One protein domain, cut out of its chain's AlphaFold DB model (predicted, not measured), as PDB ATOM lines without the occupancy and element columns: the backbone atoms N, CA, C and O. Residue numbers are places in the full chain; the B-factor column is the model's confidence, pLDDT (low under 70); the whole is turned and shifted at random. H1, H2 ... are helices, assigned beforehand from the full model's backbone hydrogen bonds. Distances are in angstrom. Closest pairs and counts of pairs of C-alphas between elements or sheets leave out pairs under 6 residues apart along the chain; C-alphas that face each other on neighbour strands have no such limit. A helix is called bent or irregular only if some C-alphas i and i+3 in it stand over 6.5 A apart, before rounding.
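This is residues 2 to 44 of the 104 residues of an uncharacterized protein of Candidatus Collierbacteria bacterium RIFOXYD1_FULL_40_9 (UniProt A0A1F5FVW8). The printed part folds back on itself as an elongated U: two short helices, H1 and H2, make one side with a tight corner between them, a long loop of residues 13 to 28 makes the turn at one end, and the longest helix, H3, makes the other side. After H3 a short tail, residues 39 to 44, turns back at the end away from the loop. The 43 printed residues have three named helices, in the order H1, H2, H3, and no named strand; the class is all helix, though under half of the residues, 20 of 43, are in named elements. The whole is compact, with a radius of gyration of the C-alphas of 10.3 A, and its C-alphas span 29 by 18 by 12 A.

Find C-alpha 2 at (-49.181, -3.320, 44.034); here H1 begins, residues 2 to 5, 5.3 A from first to last C-alpha. Go on past Asp 6 to C-alpha 7 at (-56.794, -4.589, 42.584), where H2 begins; it holds residues 7 to 12 and is 10.3 A long. H2 is irregular, but only just: C-alphas 8 and 11 are 6.9 A apart. Then read through residues 13 to 28, a stretch of 16 residues with no named element, until you reach Gln 29. There H3 begins, residues 29 to 38, and it runs 14.3 A to C-alpha 38 at (-43.715, -10.402, 38.432).

Look first at H1 and H2, which touch only at the corner by their link; their closest C-alphas are those of Ala 3 and Gln 10, 5.3 A apart. Next compare H1 with H3: they only just touch, with 3 pairs of C-alphas within 8 A, and the closest C-alphas are those of Leu 2 and Leu 36, 6.0 A apart. The centres of H1 and H3 are 11.3 A apart. H2 and H3 are apart, with no C-alpha of the one within 8 A of the other. In the backbone of H3 every O i to N i+4 pair is within hydrogen-bond range; in H2 0 of 2 such pairs are, beside 2 of 3 O i to N i+3 pairs, and H1 is too short for an O i to N i+4 pair.

To see the full length, go from Pro 19 to Lys 40, whose C-alphas are the two farthest apart, at 29.3 A. The first and last printed C-alphas, those of Leu 2 and Tyr 44, are 11.6 A apart. The link from H1 to H2 is tight, and the link from H2 to H3 is long. The printed part has no cut. In the B-factor column of this model you will find a mean pLDDT of 89.4 over the printed part, and no printed residue is under 70.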
ATOM      1  N   LEU A   2     -48.667  -2.016  44.472       86.38
ATOM      2  CA  LEU A   2     -49.181  -3.320  44.034       86.38
ATOM      3  C   LEU A   2     -50.704  -3.288  43.839       86.38
ATOM      4  O   LEU A   2     -51.164  -3.535  42.733       86.38
ATOM      5  N   ALA A   3     -51.442  -2.792  44.835       86.19
ATOM      6  CA  ALA A   3     -52.898  -2.619  44.780       86.19
ATOM      7  C   ALA A   3     -53.417  -1.779  43.595       86.19
ATOM      8  O   ALA A   3     -54.554  -1.947  43.177       86.19
ATOM      9  N   GLN A   4     -52.601  -0.863  43.063       86.00
ATOM     10  CA  GLN A   4     -52.967  -0.063  41.888       86.00
ATOM     11  C   GLN A   4     -52.726  -0.795  40.571       86.00
ATOM     12  O   GLN A   4     -53.399  -0.518  39.589       86.00
ATOM     13  N   ASN A   5     -51.707  -1.657  40.532       86.69
ATOM     14  CA  ASN A   5     -51.398  -2.441  39.339       86.69
ATOM     15  C   ASN A   5     -52.291  -3.682  39.251       86.69
ATOM     16  O   ASN A   5     -52.520  -4.182  38.158       86.69
ATOM     17  N   ASP A   6     -52.778  -4.170  40.391       87.19
ATOM     18  CA  ASP A   6     -53.668  -5.317  40.480       87.19
ATOM     19  C   ASP A   6     -54.566  -5.186  41.717       87.19
ATOM     20  O   ASP A   6     -54.138  -5.439  42.848       87.19
ATOM     21  N   SER A   7     -55.819  -4.780  41.506       85.62
ATOM     22  CA  SER A   7     -56.794  -4.589  42.584       85.62
ATOM     23  C   SER A   7     -57.123  -5.890  43.318       85.62
ATOM     24  O   SER A   7     -57.454  -5.848  44.500       85.62
ATOM     25  N   GLY A   8     -56.969  -7.054  42.671       86.75
ATOM     26  CA  GLY A   8     -57.204  -8.361  43.289       86.75
ATOM     27  C   GLY A   8     -56.212  -8.695  44.404       86.75
ATOM     28  O   GLY A   8     -56.492  -9.540  45.252       86.75
ATOM     29  N   THR A   9     -55.073  -7.998  44.451       90.44
ATOM     30  CA  THR A   9     -54.052  -8.183  45.494       90.44
ATOM     31  C   THR A   9     -54.365  -7.464  46.802       90.44
ATOM     32  O   THR A   9     -53.706  -7.741  47.800       90.44
ATOM     33  N   GLN A  10     -55.352  -6.556  46.834       88.44
ATOM     34  CA  GLN A  10     -55.656  -5.736  48.016       88.44
ATOM     35  C   GLN A  10     -55.932  -6.568  49.271       88.44
ATOM     36  O   GLN A  10     -55.406  -6.238  50.331       88.44
ATOM     37  N   LYS A  11     -56.650  -7.684  49.125       89.25
ATOM     38  CA  LYS A  11     -56.964  -8.635  50.202       89.25
ATOM     39  C   LYS A  11     -55.735  -9.255  50.873       89.25
ATOM     40  O   LYS A  11     -55.823  -9.733  51.990       89.25
ATOM     41  N   HIS A  12     -54.569  -9.223  50.225       90.94
ATOM     42  CA  HIS A  12     -53.309  -9.718  50.789       90.94
ATOM     43  C   HIS A  12     -52.458  -8.613  51.437       90.94
ATOM     44  O   HIS A  12     -51.361  -8.871  51.932       90.94
ATOM     45  N   LEU A  13     -52.916  -7.357  51.416       88.88
ATOM     46  CA  LEU A  13     -52.174  -6.191  51.905       88.88
ATOM     47  C   LEU A  13     -52.685  -5.702  53.264       88.88
ATOM     48  O   LEU A  13     -52.608  -4.511  53.548       88.88
ATOM     49  N   SER A  14     -53.161  -6.622  54.093       86.38
ATOM     50  CA  SER A  14     -53.546  -6.372  55.482       86.38
ATOM     51  C   SER A  14     -52.325  -6.208  56.406       86.38
ATOM     52  O   SER A  14     -51.167  -6.321  55.987       86.38
ATOM     53  N   GLN A  15     -52.583  -5.915  57.684       82.69
ATOM     54  CA  GLN A  15     -51.561  -5.877  58.734       82.69
ATOM     55  C   GLN A  15     -50.933  -7.263  58.949       82.69
ATOM     56  O   GLN A  15     -51.676  -8.218  59.163       82.69
ATOM     57  N   PRO A  16     -49.593  -7.412  58.917       82.81
ATOM     58  CA  PRO A  16     -48.945  -8.708  59.129       82.81
ATOM     59  C   PRO A  16     -48.988  -9.174  60.593       82.81
ATOM     60  O   PRO A  16     -48.802 -10.354  60.865       82.81
ATOM     61  N   ASP A  17     -49.220  -8.260  61.535       82.38
ATOM     62  CA  ASP A  17     -49.288  -8.502  62.979       82.38
ATOM     63  C   ASP A  17     -50.697  -8.863  63.481       82.38
ATOM     64  O   ASP A  17     -50.873  -9.163  64.663       82.38
ATOM     65  N   LYS A  18     -51.707  -8.853  62.602       82.94
ATOM     66  CA  LYS A  18     -53.099  -9.179  62.934       82.94
ATOM     67  C   LYS A  18     -53.689 -10.187  61.947       82.94
ATOM     68  O   LYS A  18     -53.249 -10.245  60.800       82.94
ATOM     69  N   PRO A  19     -54.719 -10.950  62.358       84.69
ATOM     70  CA  PRO A  19     -55.491 -11.761  61.426       84.69
ATOM     71  C   PRO A  19     -56.052 -10.902  60.292       84.69
ATOM     72  O   PRO A  19     -56.537  -9.791  60.523       84.69
ATOM     73  N   ASN A  20     -55.992 -11.429  59.073       86.88
ATOM     74  CA  ASN A  20     -56.534 -10.754  57.908       86.88
ATOM     75  C   ASN A  20     -58.073 -10.720  57.989       86.88
ATOM     76  O   ASN A  20     -58.677 -11.793  58.077       86.88
ATOM     77  N   PRO A  21     -58.723  -9.541  57.958       84.94
ATOM     78  CA  PRO A  21     -60.183  -9.450  58.025       84.94
ATOM     79  C   PRO A  21     -60.888 -10.159  56.860       84.94
ATOM     80  O   PRO A  21     -62.003 -10.640  57.041       84.94
ATOM     81  N   ASP A  22     -60.231 -10.269  55.704       84.88
ATOM     82  CA  ASP A  22     -60.779 -10.936  54.519       84.88
ATOM     83  C   ASP A  22     -60.611 -12.469  54.557       84.88
ATOM     84  O   ASP A  22     -61.028 -13.165  53.635       84.88
ATOM     85  N   GLY A  23     -59.989 -13.019  55.610       85.12
ATOM     86  CA  GLY A  23     -59.751 -14.461  55.763       85.12
ATOM     87  C   GLY A  23     -58.663 -15.039  54.848       85.12
ATOM     88  O   GLY A  23     -58.394 -16.236  54.906       85.12
ATOM     89  N   ASP A  24     -58.026 -14.200  54.031       88.75
ATOM     90  CA  ASP A  24     -56.925 -14.566  53.140       88.75
ATOM     91  C   ASP A  24     -55.550 -14.471  53.830       88.75
ATOM     92  O   ASP A  24     -55.383 -13.873  54.894       88.75
ATOM     93  N   GLU A  25     -54.510 -15.010  53.195       91.19
ATOM     94  CA  GLU A  25     -53.128 -14.818  53.649       91.19
ATOM     95  C   GLU A  25     -52.695 -13.345  53.521       91.19
ATOM     96  O   GLU A  25     -52.840 -12.735  52.461       91.19
ATOM     97  N   THR A  26     -52.102 -12.781  54.578       92.00
ATOM     98  CA  THR A  26     -51.425 -11.477  54.512       92.00
ATOM     99  C   THR A  26     -49.999 -11.642  53.986       92.00
ATOM    100  O   THR A  26     -49.176 -12.322  54.597       92.00
ATOM    101  N   TRP A  27     -49.657 -10.953  52.897       93.19
ATOM    102  CA  TRP A  27     -48.313 -10.998  52.324       93.19
ATOM    103  C   TRP A  27     -47.313 -10.131  53.088       93.19
ATOM    104  O   TRP A  27     -47.509  -8.925  53.303       93.19
ATOM    105  N   ASN A  28     -46.168 -10.730  53.410       90.50
ATOM    106  CA  ASN A  28     -45.019 -10.011  53.945       90.50
ATOM    107  C   ASN A  28     -44.360  -9.107  52.876       90.50
ATOM    108  O   ASN A  28     -44.761  -9.058  51.711       90.50
ATOM    109  N   GLN A  29     -43.349  -8.340  53.286       89.50
ATOM    110  CA  GLN A  29     -42.675  -7.380  52.405       89.50
ATOM    111  C   GLN A  29     -41.983  -8.061  51.216       89.50
ATOM    112  O   GLN A  29     -42.025  -7.525  50.108       89.50
ATOM    113  N   ASP A  30     -41.385  -9.233  51.426       92.44
ATOM    114  CA  ASP A  30     -40.665  -9.964  50.380       92.44
ATOM    115  C   ASP A  30     -41.614 -10.491  49.307       92.44
ATOM    116  O   ASP A  30     -41.371 -10.272  48.118       92.44
ATOM    117  N   LYS A  31     -42.753 -11.068  49.713       94.38
ATOM    118  CA  LYS A  31     -43.793 -11.513  48.786       94.38
ATOM    119  C   LYS A  31     -44.366 -10.343  47.989       94.38
ATOM    120  O   LYS A  31     -44.487 -10.427  46.775       94.38
ATOM    121  N   VAL A  32     -44.617  -9.195  48.622       92.44
ATOM    122  CA  VAL A  32     -45.053  -7.987  47.893       92.44
ATOM    123  C   VAL A  32     -44.017  -7.520  46.868       92.44
ATOM    124  O   VAL A  32     -44.387  -7.125  45.762       92.44
ATOM    125  N   LYS A  33     -42.721  -7.553  47.204       93.56
ATOM    126  CA  LYS A  33     -41.648  -7.206  46.259       93.56
ATOM    127  C   LYS A  33     -41.592  -8.186  45.089       93.56
ATOM    128  O   LYS A  33     -41.399  -7.745  43.959       93.56
ATOM    129  N   GLU A  34     -41.760  -9.479  45.346       95.31
ATOM    130  CA  GLU A  34     -41.849 -10.514  44.313       95.31
ATOM    131  C   GLU A  34     -43.035 -10.249  43.373       95.31
ATOM    132  O   GLU A  34     -42.850 -10.134  42.165       95.31
ATOM    133  N   GLU A  35     -44.230 -10.039  43.921       95.25
ATOM    134  CA  GLU A  35     -45.457  -9.795  43.154       95.25
ATOM    135  C   GLU A  35     -45.386  -8.510  42.308       95.25
ATOM    136  O   GLU A  35     -45.911  -8.463  41.190       95.25
ATOM    137  N   LEU A  36     -44.698  -7.473  42.801       94.31
ATOM    138  CA  LEU A  36     -44.388  -6.272  42.022       94.31
ATOM    139  C   LEU A  36     -43.460  -6.586  40.841       94.31
ATOM    140  O   LEU A  36     -43.768  -6.203  39.711       94.31
ATOM    141  N   LYS A  37     -42.370  -7.328  41.079       93.88
ATOM    142  CA  LYS A  37     -41.419  -7.728  40.028       93.88
ATOM    143  C   LYS A  37     -42.083  -8.599  38.960       93.88
ATOM    144  O   LYS A  37     -41.882  -8.343  37.775       93.88
ATOM    145  N   THR A  38     -42.926  -9.558  39.353       94.94
ATOM    146  CA  THR A  38     -43.715 -10.402  38.432       94.94
ATOM    147  C   THR A  38     -44.605  -9.561  37.515       94.94
ATOM    148  O   THR A  38     -44.771  -9.876  36.339       94.94
ATOM    149  N   ARG A  39     -45.112  -8.427  38.015       93.38
ATOM    150  CA  ARG A  39     -45.906  -7.453  37.247       93.38
ATOM    151  C   ARG A  39     -45.056  -6.404  36.520       93.38
ATOM    152  O   ARG A  39     -45.596  -5.409  36.049       93.38
ATOM    153  N   LYS A  40     -43.739  -6.614  36.405       92.62
ATOM    154  CA  LYS A  40     -42.771  -5.687  35.783       92.62
ATOM    155  C   LYS A  40     -42.759  -4.293  36.425       92.62
ATOM    156  O   LYS A  40     -42.424  -3.306  35.774       92.62
ATOM    157  N   VAL A  41     -43.109  -4.208  37.707       91.81
ATOM    158  CA  VAL A  41     -43.026  -2.983  38.503       91.81
ATOM    159  C   VAL A  41     -41.794  -3.078  39.390       91.81
ATOM    160  O   VAL A  41     -41.682  -3.998  40.198       91.81
ATOM    161  N   ASN A  42     -40.885  -2.108  39.286       92.00
ATOM    162  CA  ASN A  42     -39.724  -2.058  40.169       92.00
ATOM    163  C   ASN A  42     -40.162  -1.674  41.592       92.00
ATOM    164  O   ASN A  42     -40.720  -0.589  41.786       92.00
ATOM    165  N   PRO A  43     -39.951  -2.542  42.599       93.25
ATOM    166  CA  PRO A  43     -40.192  -2.175  43.983       93.25
ATOM    167  C   PRO A  43     -39.080  -1.251  44.484       93.25
ATOM    168  O   PRO A  43     -37.918  -1.429  44.129       93.25
ATOM    169  N   TYR A  44     -39.430  -0.323  45.372       92.94
ATOM    170  CA  TYR A  44     -38.428   0.425  46.123       92.94
ATOM    171  C   TYR A  44     -37.677  -0.512  47.078       92.94
ATOM    172  O   TYR A  44     -38.299  -1.239  47.863       92.94
TER     173      TYR A  44